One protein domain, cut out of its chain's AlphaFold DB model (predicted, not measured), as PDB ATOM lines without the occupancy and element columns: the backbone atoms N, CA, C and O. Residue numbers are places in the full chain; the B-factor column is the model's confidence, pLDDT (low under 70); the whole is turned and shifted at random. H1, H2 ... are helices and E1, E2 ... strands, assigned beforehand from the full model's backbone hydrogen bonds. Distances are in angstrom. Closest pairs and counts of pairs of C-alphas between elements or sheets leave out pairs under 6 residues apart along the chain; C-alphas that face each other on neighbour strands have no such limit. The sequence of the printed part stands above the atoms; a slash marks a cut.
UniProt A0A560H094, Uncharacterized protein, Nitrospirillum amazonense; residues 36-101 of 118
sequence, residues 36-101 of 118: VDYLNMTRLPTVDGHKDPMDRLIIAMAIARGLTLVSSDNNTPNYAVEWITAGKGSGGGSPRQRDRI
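What this domain is: This is residues 36 to 101 of the 118 residues of an uncharacterized protein of Nitrospirillum amazonense (UniProt A0A560H094). There is little regular structure here: helices H1 and H2 and a small two-strand parallel sheet, E1 beside E2, follow one another in a row, with H2 between H1 and the sheet. A long tail, residues 86 to 101, loops out beyond E2 and folds back. The printed part has 66 residues, 26 in named elements in the order H1, H2, E1, E2; it is mixed and compact, with a radius of gyration of the C-alphas of 12.0 A and spans of 36 by 26 by 25 A.

Where its parts are: Find C-alpha 36 at (138.281, 106.937, 125.263); there H1, residues 36 to 42, begins and runs 10.1 A. H2, residues 53 to 65, runs 18.2 A. E1, residues 69 to 71, spans 6.1 A; E2, residues 83 to 85, spans 6.9 A and ends at C-alpha 85 (131.317, 130.556, 115.847).

How they stand to each other: H1 and H2 touch, closest at the C-alphas of Met 41 and Ala 60, 5.1 A, at a steep tilt of 57 degrees, opposite ways. In both, every O i to N i+4 pair is within hydrogen-bond range. The closest C-alphas of H2 and E1, Ala 62 and Leu 69, are 6.2 A apart. E1 and E2 are parallel at 26 degrees; look for N 84 and O 69, within hydrogen-bond range at 2.9 A. H1 is apart from both strands.

The domain as a whole: The farthest C-alphas, Leu 39 and Ser 90, are 36.2 A apart. The printed part has no cut; the link E1 to E2, 11 residues, is long. Residues 88 to 101 have pLDDT under 70.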
ATOM      1  N   VAL A  36     139.734 106.888 125.463       89.00
ATOM      2  CA  VAL A  36     138.281 106.937 125.263       89.00
ATOM      3  C   VAL A  36     137.898 107.965 124.197       89.00
ATOM      4  O   VAL A  36     137.019 107.692 123.386       89.00
ATOM      5  N   ASP A  37     138.591 109.103 124.121       92.31
ATOM      6  CA  ASP A  37     138.334 110.118 123.091       92.31
ATOM      7  C   ASP A  37     138.645 109.597 121.688       92.31
ATOM      8  O   ASP A  37     137.849 109.779 120.765       92.31
ATOM      9  N   TYR A  38     139.759 108.877 121.539       92.44
ATOM     10  CA  TYR A  38     140.115 108.242 120.271       92.44
ATOM     11  C   TYR A  38     139.090 107.183 119.860       92.44
ATOM     12  O   TYR A  38     138.702 107.120 118.693       92.44
ATOM     13  N   LEU A  39     138.602 106.379 120.809       91.88
ATOM     14  CA  LEU A  39     137.537 105.416 120.540       91.88
ATOM     15  C   LEU A  39     136.239 106.122 120.127       91.88
ATOM     16  O   LEU A  39     135.617 105.737 119.139       91.88
ATOM     17  N   ASN A  40     135.846 107.183 120.828       88.62
ATOM     18  CA  ASN A  40     134.647 107.959 120.512       88.62
ATOM     19  C   ASN A  40     134.729 108.619 119.132       88.62
ATOM     20  O   ASN A  40     133.741 108.633 118.400       88.62
ATOM     21  N   MET A  41     135.912 109.079 118.720       93.25
ATOM     22  CA  MET A  41     136.145 109.625 117.382       93.25
ATOM     23  C   MET A  41     135.774 108.630 116.271       93.25
ATOM     24  O   MET A  41     135.211 109.032 115.249       93.25
ATOM     25  N   THR A  42     136.029 107.329 116.469       90.56
ATOM     26  CA  THR A  42     135.654 106.281 115.494       90.56
ATOM     27  C   THR A  42     134.145 106.113 115.328       90.56
ATOM     28  O   THR A  42     133.699 105.607 114.301       90.56
ATOM     29  N   ARG A  43     133.359 106.564 116.313       90.00
ATOM     30  CA  ARG A  43     131.893 106.497 116.310       90.00
ATOM     31  C   ARG A  43     131.252 107.737 115.687       90.00
ATOM     32  O   ARG A  43     130.043 107.745 115.472       90.00
ATOM     33  N   LEU A  44     132.036 108.779 115.397       90.31
ATOM     34  CA  LEU A  44     131.522 109.976 114.737       90.31
ATOM     35  C   LEU A  44     131.092 109.673 113.297       90.31
ATOM     36  O   LEU A  44     131.793 108.930 112.598       90.31
ATOM     37  N   PRO A  45     130.007 110.305 112.816       89.25
ATOM     38  CA  PRO A  45     129.606 110.183 111.425       89.25
ATOM     39  C   PRO A  45     130.715 110.687 110.498       89.25
ATOM     40  O   PRO A  45     131.417 111.663 110.783       89.25
ATOM     41  N   THR A  46     130.859 110.020 109.354       86.88
ATOM     42  CA  THR A  46     131.698 110.522 108.267       86.88
ATOM     43  C   THR A  46     130.960 111.667 107.587       86.88
ATOM     44  O   THR A  46     129.905 111.457 106.993       86.88
ATOM     45  N   VAL A  47     131.519 112.869 107.675       87.25
ATOM     46  CA  VAL A  47     131.010 114.060 106.992       87.25
ATOM     47  C   VAL A  47     131.833 114.252 105.725       87.25
ATOM     48  O   VAL A  47     133.067 114.235 105.770       87.25
ATOM     49  N   ASP A  48     131.165 114.380 104.580       86.25
ATOM     50  CA  ASP A  48     131.869 114.594 103.318       86.25
ATOM     51  C   ASP A  48     132.657 115.911 103.362       86.25
ATOM     52  O   ASP A  48     132.209 116.905 103.926       86.25
ATOM     53  N   GLY A  49     133.874 115.898 102.827       82.31
ATOM     54  CA  GLY A  49     134.798 117.034 102.915       82.31
ATOM     55  C   GLY A  49     135.472 117.263 104.280       82.31
ATOM     56  O   GLY A  49     136.477 117.969 104.312       82.31
ATOM     57  N   HIS A  50     135.031 116.625 105.374       85.25
ATOM     58  CA  HIS A  50     135.630 116.788 106.707       85.25
ATOM     59  C   HIS A  50     136.391 115.526 107.148       85.25
ATOM     60  O   HIS A  50     135.836 114.578 107.711       85.25
ATOM     61  N   LYS A  51     137.690 115.492 106.823       82.81
ATOM     62  CA  LYS A  51     138.544 114.295 106.960       82.81
ATOM     63  C   LYS A  51     139.696 114.448 107.949       82.81
ATOM     64  O   LYS A  51     140.396 113.462 108.168       82.81
ATOM     65  N   ASP A  52     139.908 115.633 108.518       89.00
ATOM     66  CA  ASP A  52     141.024 115.844 109.437       89.00
ATOM     67  C   ASP A  52     140.790 115.054 110.741       89.00
ATOM     68  O   ASP A  52     139.755 115.230 111.397       89.00
ATOM     69  N   PRO A  53     141.697 114.133 111.115       89.38
ATOM     70  CA  PRO A  53     141.549 113.361 112.341       89.38
ATOM     71  C   PRO A  53     141.603 114.234 113.602       89.38
ATOM     72  O   PRO A  53     140.972 113.872 114.591       89.38
ATOM     73  N   MET A  54     142.303 115.372 113.588       91.62
ATOM     74  CA  MET A  54     142.416 116.240 114.765       91.62
ATOM     75  C   MET A  54     141.123 117.015 115.018       91.62
ATOM     76  O   MET A  54     140.643 117.034 116.150       91.62
ATOM     77  N   ASP A  55     140.490 117.552 113.971       91.50
ATOM     78  CA  ASP A  55     139.192 118.230 114.097       91.50
ATOM     79  C   ASP A  55     138.119 117.262 114.612       91.50
ATOM     80  O   ASP A  55     137.349 117.567 115.526       91.50
ATOM     81  N   ARG A  56     138.115 116.028 114.088       93.56
ATOM     82  CA  ARG A  56     137.211 114.968 114.554       93.56
ATOM     83  C   ARG A  56     137.479 114.563 116.002       93.56
ATOM     84  O   ARG A  56     136.524 114.296 116.728       93.56
ATOM     85  N   LEU A  57     138.739 114.519 116.431       95.50
ATOM     86  CA  LEU A  57     139.086 114.231 117.822       95.50
ATOM     87  C   LEU A  57     138.564 115.327 118.758       95.50
ATOM     88  O   LEU A  57     137.936 115.007 119.761       95.50
ATOM     89  N   ILE A  58     138.749 116.602 118.406       95.19
ATOM     90  CA  ILE A  58     138.263 117.740 119.201       95.19
ATOM     91  C   ILE A  58     136.733 117.702 119.332       95.19
ATOM     92  O   ILE A  58     136.196 117.880 120.427       95.19
ATOM     93  N   ILE A  59     136.019 117.394 118.245       94.44
ATOM     94  CA  ILE A  59     134.558 117.231 118.265       94.44
ATOM     95  C   ILE A  59     134.148 116.061 119.165       94.44
ATOM     96  O   ILE A  59     133.246 116.208 119.991       94.44
ATOM     97  N   ALA A  60     134.821 114.912 119.054       94.38
ATOM     98  CA  ALA A  60     134.549 113.758 119.910       94.38
ATOM     99  C   ALA A  60     134.770 114.091 121.391       94.38
ATOM    100  O   ALA A  60     133.951 113.723 122.234       94.38
ATOM    101  N   MET A  61     135.840 114.828 121.697       96.19
ATOM    102  CA  MET A  61     136.152 115.290 123.046       96.19
ATOM    103  C   MET A  61     135.072 116.220 123.604       96.19
ATOM    104  O   MET A  61     134.712 116.076 124.774       96.19
ATOM    105  N   ALA A  62     134.559 117.146 122.788       95.25
ATOM    106  CA  ALA A  62     133.509 118.079 123.183       95.25
ATOM    107  C   ALA A  62     132.183 117.357 123.460       95.25
ATOM    108  O   ALA A  62     131.580 117.570 124.510       95.25
ATOM    109  N   ILE A  63     131.786 116.429 122.584       93.50
ATOM    110  CA  ILE A  63     130.582 115.606 122.769       93.50
ATOM    111  C   ILE A  63     130.696 114.763 124.042       93.50
ATOM    112  O   ILE A  63     129.801 114.791 124.883       93.50
ATOM    113  N   ALA A  64     131.807 114.041 124.218       92.12
ATOM    114  CA  ALA A  64     131.993 113.130 125.348       92.12
ATOM    115  C   ALA A  64     132.006 113.846 126.709       92.12
ATOM    116  O   ALA A  64     131.619 113.260 127.716       92.12
ATOM    117  N   ARG A  65     132.450 115.108 126.741       92.44
ATOM    118  CA  ARG A  65     132.544 115.920 127.963       92.44
ATOM    119  C   ARG A  65     131.386 116.909 128.138       92.44
ATOM    120  O   ARG A  65     131.394 117.652 129.113       92.44
ATOM    121  N   GLY A  66     130.419 116.944 127.218       93.19
ATOM    122  CA  GLY A  66     129.315 117.908 127.256       93.19
ATOM    123  C   GLY A  66     129.778 119.367 127.170       93.19
ATOM    124  O   GLY A  66     129.242 120.223 127.868       93.19
ATOM    125  N   LEU A  67     130.808 119.643 126.366       94.56
ATOM    126  CA  LEU A  67     131.369 120.982 126.174       94.56
ATOM    127  C   LEU A  67     130.790 121.646 124.921       94.56
ATOM    128  O   LEU A  67     130.529 120.984 123.917       94.56
ATOM    129  N   THR A  68     130.688 122.974 124.949       95.50
ATOM    130  CA  THR A  68     130.414 123.777 123.754       95.50
ATOM    131  C   THR A  68     131.707 124.005 122.967       95.50
ATOM    132  O   THR A  68     132.677 124.554 123.490       95.50
ATOM    133  N   LEU A  69     131.721 123.618 121.694       94.44
ATOM    134  CA  LEU A  69     132.857 123.803 120.798       94.44
ATOM    135  C   LEU A  69     132.867 125.215 120.194       94.44
ATOM    136  O   LEU A  69     131.942 125.615 119.492       94.44
ATOM    137  N   VAL A  70     133.944 125.966 120.418       94.25
ATOM    138  CA  VAL A  70     134.181 127.248 119.741       94.25
ATOM    139  C   VAL A  70     134.987 126.985 118.472       94.25
ATOM    140  O   VAL A  70     136.143 126.578 118.559       94.25
ATOM    141  N   SER A  71     134.394 127.191 117.295       92.25
ATOM    142  CA  SER A  71     135.028 126.844 116.015       92.25
ATOM    143  C   SER A  71     134.643 127.809 114.895       92.25
ATOM    144  O   SER A  71     133.545 128.360 114.882       92.25
ATOM    145  N   SER A  72     135.547 128.033 113.942       90.75
ATOM    146  CA  SER A  72     135.252 128.704 112.664       90.75
ATOM    147  C   SER A  72     135.076 127.716 111.504       90.75
ATOM    148  O   SER A  72     134.864 128.141 110.369       90.75
ATOM    149  N   ASP A  73     135.167 126.410 111.767       88.69
ATOM    150  CA  ASP A  73     134.967 125.376 110.759       88.69
ATOM    151  C   ASP A  73     133.483 125.236 110.385       88.69
ATOM    152  O   ASP A  73     132.596 125.059 111.224       88.69
ATOM    153  N   ASN A  74     133.229 125.270 109.079       89.31
ATOM    154  CA  ASN A  74     131.895 125.175 108.498       89.31
ATOM    155  C   ASN A  74     131.310 123.756 108.561       89.31
ATOM    156  O   ASN A  74     130.122 123.590 108.292       89.31
ATOM    157  N   ASN A  75     132.113 122.736 108.887       90.12
ATOM    158  CA  ASN A  75     131.645 121.355 109.014       90.12
ATOM    159  C   ASN A  75     131.200 120.992 110.433       90.12
ATOM    160  O   ASN A  75     130.443 120.034 110.592       90.12
ATOM    161  N   THR A  76     131.600 121.769 111.441       89.38
ATOM    162  CA  THR A  76     131.185 121.599 112.843       89.38
ATOM    163  C   THR A  76     129.659 121.436 113.027       89.38
ATOM    164  O   THR A  76     129.263 120.530 113.763       89.38
ATOM    165  N   PRO A  77     128.776 122.185 112.325       90.38
ATOM    166  CA  PRO A  77     127.321 122.031 112.455       90.38
ATOM    167  C   PRO A  77     126.774 120.667 112.004       90.38
ATOM    168  O   PRO A  77     125.633 120.336 112.313       90.38
ATOM    169  N   ASN A  78     127.558 119.874 111.264       91.06
ATOM    170  CA  ASN A  78     127.158 118.540 110.803       91.06
ATOM    171  C   ASN A  78     127.343 117.454 111.877       91.06
ATOM    172  O   ASN A  78     127.021 116.288 111.637       91.06
ATOM    173  N   TYR A  79     127.863 117.819 113.050       90.50
ATOM    174  CA  TYR A  79     128.040 116.935 114.192       90.50
ATOM    175  C   TYR A  79     127.035 117.267 115.293       90.50
ATOM    176  O   TYR A  79     126.634 118.414 115.471       90.50
ATOM    177  N   ALA A  80     126.646 116.255 116.070       91.56
ATOM    178  CA  ALA A  80     125.758 116.416 117.218       91.56
ATOM    179  C   ALA A  80     126.514 116.988 118.434       91.56
ATOM    180  O   ALA A  80     126.628 116.335 119.467       91.56
ATOM    181  N   VAL A  81     127.070 118.192 118.284       93.00
ATOM    182  CA  VAL A  81     127.826 118.918 119.311       93.00
ATOM    183  C   VAL A  81     127.229 120.311 119.490       93.00
ATOM    184  O   VAL A  81     126.801 120.936 118.519       93.00
ATOM    185  N   GLU A  82     127.187 120.818 120.720       94.06
ATOM    186  CA  GLU A  82     126.910 122.240 120.925       94.06
ATOM    187  C   GLU A  82     128.100 123.056 120.428       94.06
ATOM    188  O   GLU A  82     129.244 122.739 120.744       94.06
ATOM    189  N   TRP A  83     127.855 124.112 119.656       94.44
ATOM    190  CA  TRP A  83     128.936 124.907 119.088       94.44
ATOM    191  C   TRP A  83     128.572 126.385 118.963       94.44
ATOM    192  O   TRP A  83     127.400 126.750 118.862       94.44
ATOM    193  N   ILE A  84     129.601 127.229 118.950       93.81
ATOM    194  CA  ILE A  84     129.507 128.657 118.643       93.81
ATOM    195  C   ILE A  84     130.617 129.063 117.669       93.81
ATOM    196  O   ILE A  84     131.710 128.494 117.672       93.81
ATOM    197  N   THR A  85     130.345 130.063 116.830       91.19
ATOM    198  CA  THR A  85     131.317 130.556 115.847       91.19
ATOM    199  C   THR A  85     132.460 131.318 116.518       91.19
ATOM    200  O   THR A  85     132.225 132.241 117.298       91.19
ATOM    201  N   ALA A  86     133.704 130.996 116.163       84.38
ATOM    202  CA  ALA A  86     134.869 131.786 116.556       84.38
ATOM    203  C   ALA A  86     134.949 133.088 115.724       84.38
ATOM    204  O   ALA A  86     135.160 133.043 114.512       84.38
ATOM    205  N   GLY A  87     134.788 134.257 116.358       75.56
ATOM    206  CA  GLY A  87     134.880 135.567 115.696       75.56
ATOM    207  C   GLY A  87     134.697 136.761 116.644       75.56
ATOM    208  O   GLY A  87     134.255 136.601 117.780       75.56
ATOM    209  N   LYS A  88     135.033 137.982 116.189       45.16
ATOM    210  CA  LYS A  88     134.735 139.224 116.932       45.16
ATOM    211  C   LYS A  88     133.220 139.425 116.961       45.16
ATOM    212  O   LYS A  88     132.602 139.513 115.905       45.16
ATOM    213  N   GLY A  89     132.645 139.477 118.163       48.34
ATOM    214  CA  GLY A  89     131.203 139.454 118.400       48.34
ATOM    215  C   GLY A  89     130.376 140.301 117.430       48.34
ATOM    216  O   GLY A  89     130.474 141.522 117.418       48.34
ATOM    217  N   SER A  90     129.533 139.632 116.646       37.66
ATOM    218  CA  SER A  90     128.218 140.113 116.213       37.66
ATOM    219  C   SER A  90     127.468 138.957 115.541       37.66
ATOM    220  O   SER A  90     127.885 138.459 114.503       37.66
ATOM    221  N   GLY A  91     126.368 138.510 116.155       38.19
ATOM    222  CA  GLY A  91     125.445 137.533 115.566       38.19
ATOM    223  C   GLY A  91     125.474 136.163 116.236       38.19
ATOM    224  O   GLY A  91     126.157 135.251 115.783       38.19
ATOM    225  N   GLY A  92     124.689 136.011 117.306       39.94
ATOM    226  CA  GLY A  92     124.396 134.708 117.892       39.94
ATOM    227  C   GLY A  92     123.689 133.803 116.882       39.94
ATOM    228  O   GLY A  92     122.577 134.098 116.441       39.94
ATOM    229  N   GLY A  93     124.334 132.690 116.539       39.62
ATOM    230  CA  GLY A  93     123.685 131.563 115.884       39.62
ATOM    231  C   GLY A  93     122.723 130.905 116.867       39.62
ATOM    232  O   GLY A  93     123.136 130.298 117.848       39.62
ATOM    233  N   SER A  94     121.426 131.084 116.629       44.00
ATOM    234  CA  SER A  94     120.340 130.475 117.399       44.00
ATOM    235  C   SER A  94     120.469 128.941 117.429       44.00
ATOM    236  O   SER A  94     120.731 128.349 116.381       44.00
ATOM    237  N   PRO A  95     120.146 128.266 118.549       43.12
ATOM    238  CA  PRO A  95     120.025 126.811 118.596       43.12
ATOM    239  C   PRO A  95     118.753 126.392 117.845       43.12
ATOM    240  O   PRO A  95     117.683 126.227 118.430       43.12
ATOM    241  N   ARG A  96     118.824 126.296 116.515       46.94
ATOM    242  CA  ARG A  96     117.729 125.811 115.665       46.94
ATOM    243  C   ARG A  96     118.216 124.702 114.746       46.94
ATOM    244  O   ARG A  96     118.301 124.890 113.542       46.94
ATOM    245  N   GLN A  97     118.454 123.525 115.321       44.88
ATOM    246  CA  GLN A  97     118.186 122.272 114.616       44.88
ATOM    247  C   GLN A  97     117.986 121.127 115.618       44.88
ATOM    248  O   GLN A  97     118.840 120.271 115.803       44.88
ATOM    249  N   ARG A  98     116.830 121.122 116.297       41.28
ATOM    250  CA  ARG A  98     116.404 120.012 117.173       41.28
ATOM    251  C   ARG A  98     115.773 118.839 116.402       41.28
ATOM    252  O   ARG A  98     115.269 117.922 117.033       41.28
ATOM    253  N   ASP A  99     115.827 118.836 115.068       37.59
ATOM    254  CA  ASP A  99     115.003 117.917 114.261       37.59
ATOM    255  C   ASP A  99     115.788 116.786 113.574       37.59
ATOM    256  O   ASP A  99     115.223 116.009 112.809       37.59
ATOM    257  N   ARG A 100     117.084 116.633 113.871       41.47
ATOM    258  CA  ARG A 100     117.868 115.431 113.523       41.47
ATOM    259  C   ARG A 100     118.855 115.071 114.628       41.47
ATOM    260  O   ARG A 100     120.042 114.879 114.388       41.47
ATOM    261  N   ILE A 101     118.363 114.974 115.857       40.94
ATOM    262  CA  ILE A 101     119.110 114.270 116.896       40.94
ATOM    263  C   ILE A 101     118.976 112.783 116.560       40.94
ATOM    264  O   ILE A 101     117.957 112.165 116.861       40.94
TER     265      ILE A 101